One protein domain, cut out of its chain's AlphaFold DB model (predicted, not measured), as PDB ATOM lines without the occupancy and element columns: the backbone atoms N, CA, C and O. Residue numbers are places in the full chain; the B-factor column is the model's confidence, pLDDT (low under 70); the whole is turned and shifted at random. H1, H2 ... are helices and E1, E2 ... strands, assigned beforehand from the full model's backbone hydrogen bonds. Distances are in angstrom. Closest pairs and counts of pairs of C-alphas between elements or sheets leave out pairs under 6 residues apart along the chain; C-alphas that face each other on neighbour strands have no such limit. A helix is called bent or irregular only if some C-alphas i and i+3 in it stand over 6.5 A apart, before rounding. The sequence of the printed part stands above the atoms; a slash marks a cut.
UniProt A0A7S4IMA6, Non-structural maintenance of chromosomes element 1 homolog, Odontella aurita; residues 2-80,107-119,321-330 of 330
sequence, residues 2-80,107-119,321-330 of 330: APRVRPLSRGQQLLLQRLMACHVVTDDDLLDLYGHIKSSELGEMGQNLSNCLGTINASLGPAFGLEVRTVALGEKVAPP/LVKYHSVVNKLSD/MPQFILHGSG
ATOM      1  N   ALA A   2      51.395   6.107 -13.016       73.06
ATOM      2  CA  ALA A   2      50.767   7.152 -12.206       73.06
ATOM      3  C   ALA A   2      50.759   8.485 -12.983       73.06
ATOM      4  O   ALA A   2      51.756   8.782 -13.653       73.06
ATOM      5  N   PRO A   3      49.669   9.272 -12.938       77.31
ATOM      6  CA  PRO A   3      49.623  10.567 -13.602       77.31
ATOM      7  C   PRO A   3      50.720  11.479 -13.037       77.31
ATOM      8  O   PRO A   3      50.871  11.612 -11.824       77.31
ATOM      9  N   ARG A   4      51.521  12.093 -13.917       82.81
ATOM     10  CA  ARG A   4      52.534  13.074 -13.504       82.81
ATOM     11  C   ARG A   4      51.825  14.357 -13.085       82.81
ATOM     12  O   ARG A   4      51.320  15.089 -13.930       82.81
ATOM     13  N   VAL A   5      51.799  14.617 -11.783       88.25
ATOM     14  CA  VAL A   5      51.223  15.837 -11.213       88.25
ATOM     15  C   VAL A   5      52.226  16.974 -11.376       88.25
ATOM     16  O   VAL A   5      53.356  16.880 -10.889       88.25
ATOM     17  N   ARG A   6      51.840  18.045 -12.076       88.25
ATOM     18  CA  ARG A   6      52.668  19.253 -12.166       88.25
ATOM     19  C   ARG A   6      52.611  19.980 -10.817       88.25
ATOM     20  O   ARG A   6      51.509  20.263 -10.358       88.25
ATOM     21  N   PRO A   7      53.748  20.298 -10.178       93.44
ATOM     22  CA  PRO A   7      53.726  21.037  -8.923       93.44
ATOM     23  C   PRO A   7      53.138  22.437  -9.140       93.44
ATOM     24  O   PRO A   7      53.501  23.127 -10.094       93.44
ATOM     25  N   LEU A   8      52.242  22.847  -8.242       95.81
ATOM     26  CA  LEU A   8      51.688  24.202  -8.212       95.81
ATOM     27  C   LEU A   8      52.711  25.184  -7.638       95.81
ATOM     28  O   LEU A   8      53.407  24.854  -6.672       95.81
ATOM     29  N   SER A   9      52.760  26.402  -8.185       96.12
ATOM     30  CA  SER A   9      53.555  27.493  -7.612       96.12
ATOM     31  C   SER A   9      53.033  27.892  -6.226       96.12
ATOM     32  O   SER A   9      51.903  27.568  -5.849       96.12
ATOM     33  N   ARG A  10      53.843  28.605  -5.433       96.69
ATOM     34  CA  ARG A  10      53.449  28.984  -4.066       96.69
ATOM     35  C   ARG A  10      52.185  29.850  -4.049       96.69
ATOM     36  O   ARG A  10      51.300  29.603  -3.233       96.69
ATOM     37  N   GLY A  11      52.068  30.807  -4.967       96.75
ATOM     38  CA  GLY A  11      50.860  31.605  -5.134       96.75
ATOM     39  C   GLY A  11      49.639  30.758  -5.515       96.75
ATOM     40  O   GLY A  11      48.570  30.948  -4.941       96.75
ATOM     41  N   GLN A  12      49.794  29.780  -6.420       97.25
ATOM     42  CA  GLN A  12      48.695  28.896  -6.842       97.25
ATOM     43  C   GLN A  12      48.205  28.025  -5.682       97.25
ATOM     44  O   GLN A  12      47.000  27.858  -5.499       97.25
ATOM     45  N   GLN A  13      49.130  27.511  -4.866       96.62
ATOM     46  CA  GLN A  13      48.802  26.785  -3.638       96.62
ATOM     47  C   GLN A  13      48.022  27.672  -2.661       96.62
ATOM     48  O   GLN A  13      47.023  27.227  -2.105       96.62
ATOM     49  N   LEU A  14      48.453  28.923  -2.468       96.56
ATOM     50  CA  LEU A  14      47.787  29.857  -1.561       96.56
ATOM     51  C   LEU A  14      46.379  30.227  -2.049       96.56
ATOM     52  O   LEU A  14      45.446  30.262  -1.247       96.56
ATOM     53  N   LEU A  15      46.209  30.456  -3.354       97.06
ATOM     54  CA  LEU A  15      44.899  30.707  -3.955       97.06
ATOM     55  C   LEU A  15      43.967  29.509  -3.749       97.06
ATOM     56  O   LEU A  15      42.838  29.683  -3.299       97.06
ATOM     57  N   LEU A  16      44.457  28.294  -4.012       97.19
ATOM     58  CA  LEU A  16      43.696  27.065  -3.802       97.19
ATOM     59  C   LEU A  16      43.302  26.879  -2.329       97.19
ATOM     60  O   LEU A  16      42.151  26.564  -2.042       97.19
ATOM     61  N   GLN A  17      44.224  27.113  -1.391       95.94
ATOM     62  CA  GLN A  17      43.939  27.040   0.044       95.94
ATOM     63  C   GLN A  17      42.822  28.006   0.452       95.94
ATOM     64  O   GLN A  17      41.909  27.617   1.178       95.94
ATOM     65  N   ARG A  18      42.862  29.247  -0.045       95.44
ATOM     66  CA  ARG A  18      41.828  30.251   0.238       95.44
ATOM     67  C   ARG A  18      40.489  29.900  -0.413       95.44
ATOM     68  O   ARG A  18      39.462  30.029   0.245       95.44
ATOM     69  N   LEU A  19      40.492  29.379  -1.642       94.81
ATOM     70  CA  LEU A  19      39.287  28.858  -2.300       94.81
ATOM     71  C   LEU A  19      38.640  27.721  -1.495       94.81
ATOM     72  O   LEU A  19      37.429  27.726  -1.292       94.81
ATOM     73  N   MET A  20      39.437  26.771  -0.996       93.25
ATOM     74  CA  MET A  20      38.933  25.677  -0.157       93.25
ATOM     75  C   MET A  20      38.366  26.181   1.174       93.25
ATOM     76  O   MET A  20      37.356  25.653   1.635       93.25
ATOM     77  N   ALA A  21      38.988  27.201   1.773       90.50
ATOM     78  CA  ALA A  21      38.534  27.795   3.029       90.50
ATOM     79  C   ALA A  21      37.211  28.567   2.888       90.50
ATOM     80  O   ALA A  21      36.407  28.558   3.811       90.50
ATOM     81  N   CYS A  22      36.970  29.212   1.741       89.88
ATOM     82  CA  CYS A  22      35.750  29.992   1.515       89.88
ATOM     83  C   CYS A  22      34.559  29.144   1.041       89.88
ATOM     84  O   CYS A  22      33.435  29.634   1.030       89.88
ATOM     85  N   HIS A  23      34.787  27.886   0.642       90.56
ATOM     86  CA  HIS A  23      33.829  26.967   0.007       90.56
ATOM     87  C   HIS A  23      33.297  27.424  -1.360       90.56
ATOM     88  O   HIS A  23      33.349  26.648  -2.315       90.56
ATOM     89  N   VAL A  24      32.802  28.656  -1.473       93.25
ATOM     90  CA  VAL A  24      32.364  29.299  -2.714       93.25
ATOM     91  C   VAL A  24      32.795  30.763  -2.704       93.25
ATOM     92  O   VAL A  24      32.663  31.439  -1.690       93.25
ATOM     93  N   VAL A  25      33.279  31.262  -3.841       94.88
ATOM     94  CA  VAL A  25      33.717  32.657  -4.004       94.88
ATOM     95  C   VAL A  25      33.101  33.245  -5.273       94.88
ATOM     96  O   VAL A  25      32.946  32.528  -6.264       94.88
ATOM     97  N   THR A  26      32.722  34.525  -5.259       94.75
ATOM     98  CA  THR A  26      32.273  35.213  -6.480       94.75
ATOM     99  C   THR A  26      33.457  35.493  -7.413       94.75
ATOM    100  O   THR A  26      34.613  35.452  -7.000       94.75
ATOM    101  N   ASP A  27      33.205  35.735  -8.696       95.31
ATOM    102  CA  ASP A  27      34.272  36.068  -9.656       95.31
ATOM    103  C   ASP A  27      34.997  37.365  -9.296       95.31
ATOM    104  O   ASP A  27      36.220  37.406  -9.386       95.31
ATOM    105  N   ASP A  28      34.263  38.368  -8.809       94.94
ATOM    106  CA  ASP A  28      34.823  39.648  -8.369       94.94
ATOM    107  C   ASP A  28      35.760  39.435  -7.159       94.94
ATOM    108  O   ASP A  28      36.943  39.773  -7.225       94.94
ATOM    109  N   ASP A  29      35.292  38.737  -6.115       95.12
ATOM    110  CA  ASP A  29      36.112  38.424  -4.932       95.12
ATOM    111  C   ASP A  29      37.339  37.562  -5.286       95.12
ATOM    112  O   ASP A  29      38.422  37.706  -4.710       95.12
ATOM    113  N   LEU A  30      37.188  36.635  -6.239       96.44
ATOM    114  CA  LEU A  30      38.279  35.771  -6.679       96.44
ATOM    115  C   LEU A  30      39.327  36.541  -7.491       96.44
ATOM    116  O   LEU A  30      40.521  36.257  -7.366       96.44
ATOM    117  N   LEU A  31      38.902  37.501  -8.315       96.69
ATOM    118  CA  LEU A  31      39.791  38.389  -9.060       96.69
ATOM    119  C   LEU A  31      40.595  39.283  -8.115       96.69
ATOM    120  O   LEU A  31      41.816  39.371  -8.276       96.69
ATOM    121  N   ASP A  32      39.949  39.860  -7.104       96.00
ATOM    122  CA  ASP A  32      40.614  40.659  -6.072       96.00
ATOM    123  C   ASP A  32      41.640  39.822  -5.307       96.00
ATOM    124  O   ASP A  32      42.807  40.207  -5.145       96.00
ATOM    125  N   LEU A  33      41.238  38.613  -4.907       95.75
ATOM    126  CA  LEU A  33      42.114  37.680  -4.222       95.75
ATOM    127  C   LEU A  33      43.327  37.287  -5.080       95.75
ATOM    128  O   LEU A  33      44.460  37.246  -4.588       95.75
ATOM    129  N   TYR A  34      43.101  37.001  -6.362       96.75
ATOM    130  CA  TYR A  34      44.151  36.688  -7.326       96.75
ATOM    131  C   TYR A  34      45.112  37.865  -7.516       96.75
ATOM    132  O   TYR A  34      46.328  37.661  -7.480       96.75
ATOM    133  N   GLY A  35      44.589  39.085  -7.669       95.94
ATOM    134  CA  GLY A  35      45.378  40.306  -7.814       95.94
ATOM    135  C   GLY A  35      46.303  40.534  -6.619       95.94
ATOM    136  O   GLY A  35      47.504  40.736  -6.802       95.94
ATOM    137  N   HIS A  36      45.772  40.386  -5.403       95.06
ATOM    138  CA  HIS A  36      46.532  40.532  -4.162       95.06
ATOM    139  C   HIS A  36      47.650  39.485  -3.998       95.06
ATOM    140  O   HIS A  36      48.774  39.805  -3.602       95.06
ATOM    141  N   ILE A  37      47.379  38.215  -4.321       95.50
ATOM    142  CA  ILE A  37      48.414  37.167  -4.288       95.50
ATOM    143  C   ILE A  37      49.478  37.432  -5.359       95.50
ATOM    144  O   ILE A  37      50.671  37.297  -5.085       95.50
ATOM    145  N   LYS A  38      49.063  37.837  -6.565       95.00
ATOM    146  CA  LYS A  38      49.964  38.111  -7.691       95.00
ATOM    147  C   LYS A  38      50.900  39.290  -7.418       95.00
ATOM    148  O   LYS A  38      52.068  39.205  -7.783       95.00
ATOM    149  N   SER A  39      50.434  40.345  -6.747       94.69
ATOM    150  CA  SER A  39      51.278  41.487  -6.365       94.69
ATOM    151  C   SER A  39      52.289  41.171  -5.259       94.69
ATOM    152  O   SER A  39      53.198  41.956  -5.033       94.69
ATOM    153  N   SER A  40      52.144  40.037  -4.567       93.50
ATOM    154  CA  SER A  40      52.997  39.654  -3.431       93.50
ATOM    155  C   SER A  40      54.249  38.853  -3.842       93.50
ATOM    156  O   SER A  40      54.899  38.266  -2.982       93.50
ATOM    157  N   GLU A  41      54.556  38.761  -5.142       83.56
ATOM    158  CA  GLU A  41      55.722  38.047  -5.708       83.56
ATOM    159  C   GLU A  41      55.859  36.562  -5.289       83.56
ATOM    160  O   GLU A  41      56.935  35.971  -5.354       83.56
ATOM    161  N   LEU A  42      54.755  35.894  -4.923       86.31
ATOM    162  CA  LEU A  42      54.736  34.490  -4.468       86.31
ATOM    163  C   LEU A  42      54.885  33.452  -5.609       86.31
ATOM    164  O   LEU A  42      54.383  32.328  -5.515       86.31
ATOM    165  N   GLY A  43      55.592  33.801  -6.683       84.25
ATOM    166  CA  GLY A  43      55.864  32.947  -7.843       84.25
ATOM    167  C   GLY A  43      54.896  33.123  -9.019       84.25
ATOM    168  O   GLY A  43      53.985  33.948  -9.004       84.25
ATOM    169  N   GLU A  44      55.115  32.335 -10.075       89.25
ATOM    170  CA  GLU A  44      54.347  32.428 -11.320       89.25
ATOM    171  C   GLU A  44      52.895  31.957 -11.125       89.25
ATOM    172  O   GLU A  44      52.613  30.772 -10.937       89.25
ATOM    173  N   MET A  45      51.960  32.906 -11.171       93.31
ATOM    174  CA  MET A  45      50.509  32.677 -11.080       93.31
ATOM    175  C   MET A  45      49.840  32.482 -12.450       93.31
ATOM    176  O   MET A  45      48.635  32.274 -12.522       93.31
ATOM    177  N   GLY A  46      50.594  32.589 -13.545       91.44
ATOM    178  CA  GLY A  46      50.047  32.705 -14.897       91.44
ATOM    179  C   GLY A  46      49.681  34.147 -15.274       91.44
ATOM    180  O   GLY A  46      49.732  35.074 -14.459       91.44
ATOM    181  N   GLN A  47      49.332  34.352 -16.545       93.69
ATOM    182  CA  GLN A  47      49.075  35.688 -17.100       93.69
ATOM    183  C   GLN A  47      47.763  36.299 -16.584       93.69
ATOM    184  O   GLN A  47      47.704  37.502 -16.328       93.69
ATOM    185  N   ASN A  48      46.740  35.471 -16.378       95.75
ATOM    186  CA  ASN A  48      45.413  35.863 -15.905       95.75
ATOM    187  C   ASN A  48      44.797  34.768 -15.011       95.75
ATOM    188  O   ASN A  48      45.330  33.657 -14.923       95.75
ATOM    189  N   LEU A  49      43.674  35.083 -14.353       95.75
ATOM    190  CA  LEU A  49      42.978  34.163 -13.447       95.75
ATOM    191  C   LEU A  49      42.579  32.853 -14.143       95.75
ATOM    192  O   LEU A  49      42.795  31.783 -13.584       95.75
ATOM    193  N   SER A  50      42.064  32.907 -15.374       95.50
ATOM    194  CA  SER A  50      41.646  31.700 -16.102       95.50
ATOM    195  C   SER A  50      42.817  30.740 -16.348       95.50
ATOM    196  O   SER A  50      42.702  29.548 -16.075       95.50
ATOM    197  N   ASN A  51      43.983  31.258 -16.752       95.00
ATOM    198  CA  ASN A  51      45.207  30.468 -16.911       95.00
ATOM    199  C   ASN A  51      45.679  29.859 -15.574       95.00
ATOM    200  O   ASN A  51      46.084  28.692 -15.519       95.00
ATOM    201  N   CYS A  52      45.567  30.622 -14.480       96.38
ATOM    202  CA  CYS A  52      45.859  30.143 -13.131       96.38
ATOM    203  C   CYS A  52      44.954  28.967 -12.741       96.38
ATOM    204  O   CYS A  52      45.451  27.917 -12.330       96.38
ATOM    205  N   LEU A  53      43.635  29.121 -12.898       96.56
ATOM    206  CA  LEU A  53      42.652  28.083 -12.580       96.56
ATOM    207  C   LEU A  53      42.818  26.852 -13.477       96.56
ATOM    208  O   LEU A  53      42.753  25.732 -12.979       96.56
ATOM    209  N   GLY A  54      43.117  27.038 -14.765       95.50
ATOM    210  CA  GLY A  54      43.435  25.946 -15.687       95.50
ATOM    211  C   GLY A  54      44.665  25.146 -15.248       95.50
ATOM    212  O   GLY A  54      44.642  23.916 -15.259       95.50
ATOM    213  N   THR A  55      45.717  25.824 -14.775       95.69
ATOM    214  CA  THR A  55      46.918  25.165 -14.229       95.69
ATOM    215  C   THR A  55      46.612  24.407 -12.937       95.69
ATOM    216  O   THR A  55      47.055  23.269 -12.769       95.69
ATOM    217  N   ILE A  56      45.816  25.004 -12.043       96.19
ATOM    218  CA  ILE A  56      45.344  24.346 -10.819       96.19
ATOM    219  C   ILE A  56      44.549  23.084 -11.173       96.19
ATOM    220  O   ILE A  56      44.860  22.007 -10.669       96.19
ATOM    221  N   ASN A  57      43.593  23.174 -12.098       95.44
ATOM    222  CA  ASN A  57      42.771  22.043 -12.532       95.44
ATOM    223  C   ASN A  57      43.587  20.929 -13.194       95.44
ATOM    224  O   ASN A  57      43.349  19.753 -12.915       95.44
ATOM    225  N   ALA A  58      44.585  21.281 -14.011       94.00
ATOM    226  CA  ALA A  58      45.499  20.313 -14.614       94.00
ATOM    227  C   ALA A  58      46.297  19.525 -13.560       94.00
ATOM    228  O   ALA A  58      46.619  18.357 -13.773       94.00
ATOM    229  N   SER A  59      46.590  20.140 -12.408       94.38
ATOM    230  CA  SER A  59      47.209  19.454 -11.273       94.38
ATOM    231  C   SER A  59      46.200  18.653 -10.446       94.38
ATOM    232  O   SER A  59      46.524  17.553 -10.002       94.38
ATOM    233  N   LEU A  60      45.009  19.198 -10.187       93.56
ATOM    234  CA  LEU A  60      44.042  18.608  -9.260       93.56
ATOM    235  C   LEU A  60      43.301  17.399  -9.836       93.56
ATOM    236  O   LEU A  60      43.127  16.400  -9.134       93.56
ATOM    237  N   GLY A  61      42.897  17.473 -11.105       91.31
ATOM    238  CA  GLY A  61      42.035  16.472 -11.729       91.31
ATOM    239  C   GLY A  61      42.651  15.071 -11.721       91.31
ATOM    240  O   GLY A  61      42.063  14.165 -11.132       91.31
ATOM    241  N   PRO A  62      43.845  14.869 -12.311       89.75
ATOM    242  CA  PRO A  62      44.475  13.550 -12.366       89.75
ATOM    243  C   PRO A  62      44.933  13.020 -11.002       89.75
ATOM    244  O   PRO A  62      44.997  11.810 -10.810       89.75
ATOM    245  N   ALA A  63      45.301  13.914 -10.080       88.50
ATOM    246  CA  ALA A  63      45.923  13.550  -8.811       88.50
ATOM    247  C   ALA A  63      44.904  13.214  -7.718       88.50
ATOM    248  O   ALA A  63      45.081  12.254  -6.972       88.50
ATOM    249  N   PHE A  64      43.857  14.031  -7.619       88.75
ATOM    250  CA  PHE A  64      42.925  14.020  -6.494       88.75
ATOM    251  C   PHE A  64      41.473  13.866  -6.934       88.75
ATOM    252  O   PHE A  64      40.594  13.742  -6.087       88.75
ATOM    253  N   GLY A  65      41.200  13.920  -8.242       90.19
ATOM    254  CA  GLY A  65      39.828  13.969  -8.725       90.19
ATOM    255  C   GLY A  65      39.103  15.253  -8.336       90.19
ATOM    256  O   GLY A  65      37.878  15.265  -8.307       90.19
ATOM    257  N   LEU A  66      39.837  16.319  -8.009       92.56
ATOM    258  CA  LEU A  66      39.275  17.622  -7.671       92.56
ATOM    259  C   LEU A  66      39.351  18.556  -8.881       92.56
ATOM    260  O   LEU A  66      40.249  18.439  -9.713       92.56
ATOM    261  N   GLU A  67      38.436  19.511  -8.964       94.31
ATOM    262  CA  GLU A  67      38.506  20.598  -9.938       94.31
ATOM    263  C   GLU A  67      37.864  21.870  -9.382       94.31
ATOM    264  O   GLU A  67      36.895  21.820  -8.629       94.31
ATOM    265  N   VAL A  68      38.397  23.025  -9.761       95.62
ATOM    266  CA  VAL A  68      37.725  24.310  -9.599       95.62
ATOM    267  C   VAL A  68      36.657  24.408 -10.686       95.62
ATOM    268  O   VAL A  68      36.989  24.509 -11.874       95.62
ATOM    269  N   ARG A  69      35.384  24.363 -10.284       94.44
ATOM    270  CA  ARG A  69      34.231  24.612 -11.159       94.44
ATOM    271  C   ARG A  69      33.767  26.048 -11.040       94.44
ATOM    272  O   ARG A  69      33.829  26.641  -9.965       94.44
ATOM    273  N   THR A  70      33.224  26.544 -12.145       94.44
ATOM    274  CA  THR A  70      32.523  27.820 -12.192       94.44
ATOM    275  C   THR A  70      31.086  27.617 -12.637       94.44
ATOM    276  O   THR A  70      30.827  26.923 -13.621       94.44
ATOM    277  N   VAL A  71      30.164  28.262 -11.930       92.62
ATOM    278  CA  VAL A  71      28.739  28.300 -12.253       92.62
ATOM    279  C   VAL A  71      28.294  29.752 -12.398       92.62
ATOM    280  O   VAL A  71      28.699  30.602 -11.611       92.62
ATOM    281  N   ALA A  72      27.488  30.055 -13.413       91.12
ATOM    282  CA  ALA A  72      26.912  31.382 -13.610       91.12
ATOM    283  C   ALA A  72      25.428  31.361 -13.222       91.12
ATOM    284  O   ALA A  72      24.660  30.573 -13.771       91.12
ATOM    285  N   LEU A  73      25.033  32.216 -12.279       89.19
ATOM    286  CA  LEU A  73      23.655  32.349 -11.798       89.19
ATOM    287  C   LEU A  73      23.165  33.782 -12.017       89.19
ATOM    288  O   LEU A  73      23.961  34.719 -12.039       89.19
ATOM    289  N   GLY A  74      21.856  33.979 -12.165       84.06
ATOM    290  CA  GLY A  74      21.290  35.327 -12.260       84.06
ATOM    291  C   GLY A  74      21.535  36.148 -10.989       84.06
ATOM    292  O   GLY A  74      21.483  35.614  -9.884       84.06
ATOM    293  N   GLU A  75      21.737  37.462 -11.131       75.19
ATOM    294  CA  GLU A  75      21.959  38.416 -10.025       75.19
ATOM    295  C   GLU A  75      20.893  38.340  -8.916       75.19
ATOM    296  O   GLU A  75      21.194  38.577  -7.752       75.19
ATOM    297  N   LYS A  76      19.663  37.908  -9.237       66.44
ATOM    298  CA  LYS A  76      18.585  37.684  -8.250       66.44
ATOM    299  C   LYS A  76      18.917  36.620  -7.194       66.44
ATOM    300  O   LYS A  76      18.281  36.593  -6.145       66.44
ATOM    301  N   VAL A  77      19.866  35.739  -7.497       57.53
ATOM    302  CA  VAL A  77      20.340  34.661  -6.624       57.53
ATOM    303  C   VAL A  77      21.591  35.102  -5.856       57.53
ATOM    304  O   VAL A  77      22.031  34.398  -4.958       57.53
ATOM    305  N   ALA A  78      22.178  36.265  -6.156       53.00
ATOM    306  CA  ALA A  78      23.359  36.700  -5.432       53.00
ATOM    307  C   ALA A  78      23.010  37.084  -3.989       53.00
ATOM    308  O   ALA A  78      22.061  37.850  -3.780       53.00
ATOM    309  N   PRO A  79      23.746  36.568  -2.981       52.47
ATOM    310  CA  PRO A  79      23.643  37.123  -1.643       52.47
ATOM    311  C   PRO A  79      23.923  38.626  -1.758       52.47
ATOM    312  O   PRO A  79      24.793  39.007  -2.545       52.47
ATOM    313  N   PRO A  80      23.192  39.490  -1.035       48.97
ATOM    314  CA  PRO A  80      23.474  40.913  -1.058       48.97
ATOM    315  C   PRO A  80      24.920  41.088  -0.596       48.97
ATOM    316  O   PRO A  80      25.221  40.909   0.586       48.97
ATOM    317  N   LEU A 107      24.705  38.092 -15.100       88.56
ATOM    318  CA  LEU A 107      25.069  36.802 -14.525       88.56
ATOM    319  C   LEU A 107      26.236  37.006 -13.559       88.56
ATOM    320  O   LEU A 107      27.232  37.641 -13.908       88.56
ATOM    321  N   VAL A 108      26.108  36.450 -12.360       90.88
ATOM    322  CA  VAL A 108      27.161  36.390 -11.349       90.88
ATOM    323  C   VAL A 108      27.795  35.010 -11.417       90.88
ATOM    324  O   VAL A 108      27.107  33.988 -11.369       90.88
ATOM    325  N   LYS A 109      29.116  34.980 -11.564       93.75
ATOM    326  CA  LYS A 109      29.900  33.748 -11.602       93.75
ATOM    327  C   LYS A 109      30.372  33.398 -10.193       93.75
ATOM    328  O   LYS A 109      30.845  34.265  -9.464       93.75
ATOM    329  N   TYR A 110      30.262  32.124  -9.849       94.44
ATOM    330  CA  TYR A 110      30.702  31.548  -8.585       94.44
ATOM    331  C   TYR A 110      31.706  30.447  -8.852       94.44
ATOM    332  O   TYR A 110      31.537  29.680  -9.798       94.44
ATOM    333  N   HIS A 111      32.706  30.342  -7.988       95.81
ATOM    334  CA  HIS A 111      33.812  29.401  -8.095       95.81
ATOM    335  C   HIS A 111      33.885  28.535  -6.846       95.81
ATOM    336  O   HIS A 111      33.778  29.048  -5.733       95.81
ATOM    337  N   SER A 112      34.086  27.231  -7.015       95.06
ATOM    338  CA  SER A 112      34.264  26.296  -5.900       95.06
ATOM    339  C   SER A 112      35.173  25.138  -6.290       95.06
ATOM    340  O   SER A 112      35.202  24.725  -7.450       95.06
ATOM    341  N   VAL A 113      35.911  24.609  -5.313       94.44
ATOM    342  CA  VAL A 113      36.677  23.368  -5.467       94.44
ATOM    343  C   VAL A 113      35.732  22.206  -5.217       94.44
ATOM    344  O   VAL A 113      35.286  21.998  -4.091       94.44
ATOM    345  N   VAL A 114      35.455  21.429  -6.255       91.56
ATOM    346  CA  VAL A 114      34.541  20.295  -6.178       91.56
ATOM    347  C   VAL A 114      35.253  18.975  -6.390       91.56
ATOM    348  O   VAL A 114      36.258  18.882  -7.098       91.56
ATOM    349  N   ASN A 115      34.682  17.931  -5.798       89.25
ATOM    350  CA  ASN A 115      35.083  16.569  -6.088       89.25
ATOM    351  C   ASN A 115      34.378  16.072  -7.355       89.25
ATOM    352  O   ASN A 115      33.155  15.930  -7.396       89.25
ATOM    353  N   LYS A 116      35.169  15.814  -8.394       85.62
ATOM    354  CA  LYS A 116      34.724  15.281  -9.680       85.62
ATOM    355  C   LYS A 116      34.478  13.780  -9.616       85.62
ATOM    356  O   LYS A 116      33.646  13.260 -10.356       85.62
ATOM    357  N   LEU A 117      35.204  13.088  -8.740       78.50
ATOM    358  CA  LEU A 117      34.965  11.687  -8.455       78.50
ATOM    359  C   LEU A 117      33.710  11.627  -7.590       78.50
ATOM    360  O   LEU A 117      33.756  11.695  -6.364       78.50
ATOM    361  N   SER A 118      32.568  11.468  -8.250       61.03
ATOM    362  CA  SER A 118      31.277  11.128  -7.649       61.03
ATOM    363  C   SER A 118      31.287   9.734  -7.006       61.03
ATOM    364  O   SER A 118      30.258   9.061  -6.962       61.03
ATOM    365  N   ASP A 119      32.439   9.256  -6.533       55.78
ATOM    366  CA  ASP A 119      32.540   7.949  -5.932       55.78
ATOM    367  C   ASP A 119      31.860   7.992  -4.565       55.78
ATOM    368  O   ASP A 119      32.187   8.795  -3.680       55.78
ATOM    369  N   MET A 321      19.697  23.357 -15.567       87.19
ATOM    370  CA  MET A 321      20.945  23.389 -14.814       87.19
ATOM    371  C   MET A 321      21.849  24.498 -15.338       87.19
ATOM    372  O   MET A 321      21.982  24.673 -16.554       87.19
ATOM    373  N   PRO A 322      22.519  25.241 -14.446       83.81
ATOM    374  CA  PRO A 322      23.505  26.199 -14.885       83.81
ATOM    375  C   PRO A 322      24.663  25.496 -15.582       83.81
ATOM    376  O   PRO A 322      25.190  24.489 -15.109       83.81
ATOM    377  N   GLN A 323      25.053  26.043 -16.733       80.94
ATOM    378  CA  GLN A 323      26.183  25.527 -17.488       80.94
ATOM    379  C   GLN A 323      27.469  25.728 -16.685       80.94
ATOM    380  O   GLN A 323      27.746  26.822 -16.180       80.94
ATOM    381  N   PHE A 324      28.264  24.665 -16.581       82.56
ATOM    382  CA  PHE A 324      29.571  24.733 -15.946       82.56
ATOM    383  C   PHE A 324      30.594  25.297 -16.924       82.56
ATOM    384  O   PHE A 324      30.761  24.782 -18.030       82.56
ATOM    385  N   ILE A 325      31.321  26.325 -16.496       78.44
ATOM    386  CA  ILE A 325      32.480  26.822 -17.235       78.44
ATOM    387  C   ILE A 325      33.689  26.025 -16.745       78.44
ATOM    388  O   ILE A 325      34.094  26.137 -15.586       78.44
ATOM    389  N   LEU A 326      34.238  25.184 -17.622       74.00
ATOM    390  CA  LEU A 326      35.451  24.420 -17.344       74.00
ATOM    391  C   LEU A 326      36.677  25.253 -17.729       74.00
ATOM    392  O   LEU A 326      36.823  25.658 -18.881       74.00
ATOM    393  N   HIS A 327      37.580  25.483 -16.773       74.25
ATOM    394  CA  HIS A 327      38.862  26.144 -17.044       74.25
ATOM    395  C   HIS A 327      39.859  25.130 -17.601       74.25
ATOM    396  O   HIS A 327      40.325  24.255 -16.867       74.25
ATOM    397  N   GLY A 328      40.170  25.239 -18.892       57.88
ATOM    398  CA  GLY A 328      41.237  24.473 -19.536       57.88
ATOM    399  C   GLY A 328      42.606  25.131 -19.351       57.88
ATOM    400  O   GLY A 328      42.708  26.354 -19.257       57.88
ATOM    401  N   SER A 329      43.673  24.329 -19.318       54.38
ATOM    402  CA  SER A 329      45.033  24.840 -19.514       54.38
ATOM    403  C   SER A 329      45.210  25.152 -21.003       54.38
ATOM    404  O   SER A 329      45.482  24.243 -21.788       54.38
ATOM    405  N   GLY A 330      44.942  26.400 -21.388       47.84
ATOM    406  CA  GLY A 330      45.318  26.917 -22.708       47.84
ATOM    407  C   GLY A 330      46.828  26.962 -22.900       47.84
ATOM    408  O   GLY A 330      47.550  27.023 -21.875       47.84
TER     409      GLY A 330
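What this domain is: This is residues 2 to 80, 107 to 119 and 321 to 330 of the 330 residues of the protein "Non-structural maintenance of chromosomes element 1 homolog" of Odontella aurita (UniProt A0A7S4IMA6). A twisted sheet, chiefly the long strands E1 and E2 with short E3 at one edge, has H3 packed along one face, over E1, while the helical hairpin of H1 and H2 packs beside E2. The printed part has 102 residues, with three named helices, then three named strands; the sheet's order is E2, E1, E3, antiparallel. The class is mixed, helices and strands, and the whole is compact, with a radius of gyration of the C-alphas of 13.6 A and spans of 42 by 37 by 25 A.

How they stand to each other: E1, residues 66 to 74, is antiparallel to E2, residues 107 to 115, with N 110 and O 71 within hydrogen-bond range at 2.8 A. E3, residues 324 to 326, is antiparallel to E1, with N 325 and O 70 at 3.0 A. E2 bends by 50 degrees at residue 112. H3, residues 49 to 64, is on the sheet at a height of 7.6 A, its closest C-alphas to E1 being Leu 60 and Leu 66, 5.1 A. H1, residues 10 to 22, and H3 make two layers with the sheet, helices on one face; they only just touch, with 3 pairs of C-alphas within 8 A, closest Gln 12 and Ile 56, 6.9 A. H2, residues 27 to 39, forms a hairpin with H1, opposite ways at a shallow tilt of 32 degrees, C-alphas of Gly 11 and Ile 37 closest at 6.1 A; H2 only grazes the sheet with residues 27 to 30. Every O i to N i+4 pair is within hydrogen-bond range in H1 and H2, and 10 of 12 in H3.

Where its parts are: H1 begins at C-alpha 10 (53.449, 28.984, -4.066) and is 18.6 A long; H2 is 18.1 A. H3 is 21.3 A and only just irregular, C-alphas 59 and 62 being 6.6 A apart. E1 is 25.7 A, E2 24.1 A; E3 ends at C-alpha 326 (35.451, 24.420, -17.344).

The domain as a whole: The C-alphas farthest apart, Ala 2 and Pro 80, are 44.8 A apart. Cuts leave C-alpha gaps of 14.2 A between 80 and 107 and 21.3 A between 119 and 321. Of the links printed whole, none is long. Residues 76 to 80, 118 to 119 and 328 to 330 have pLDDT under 70.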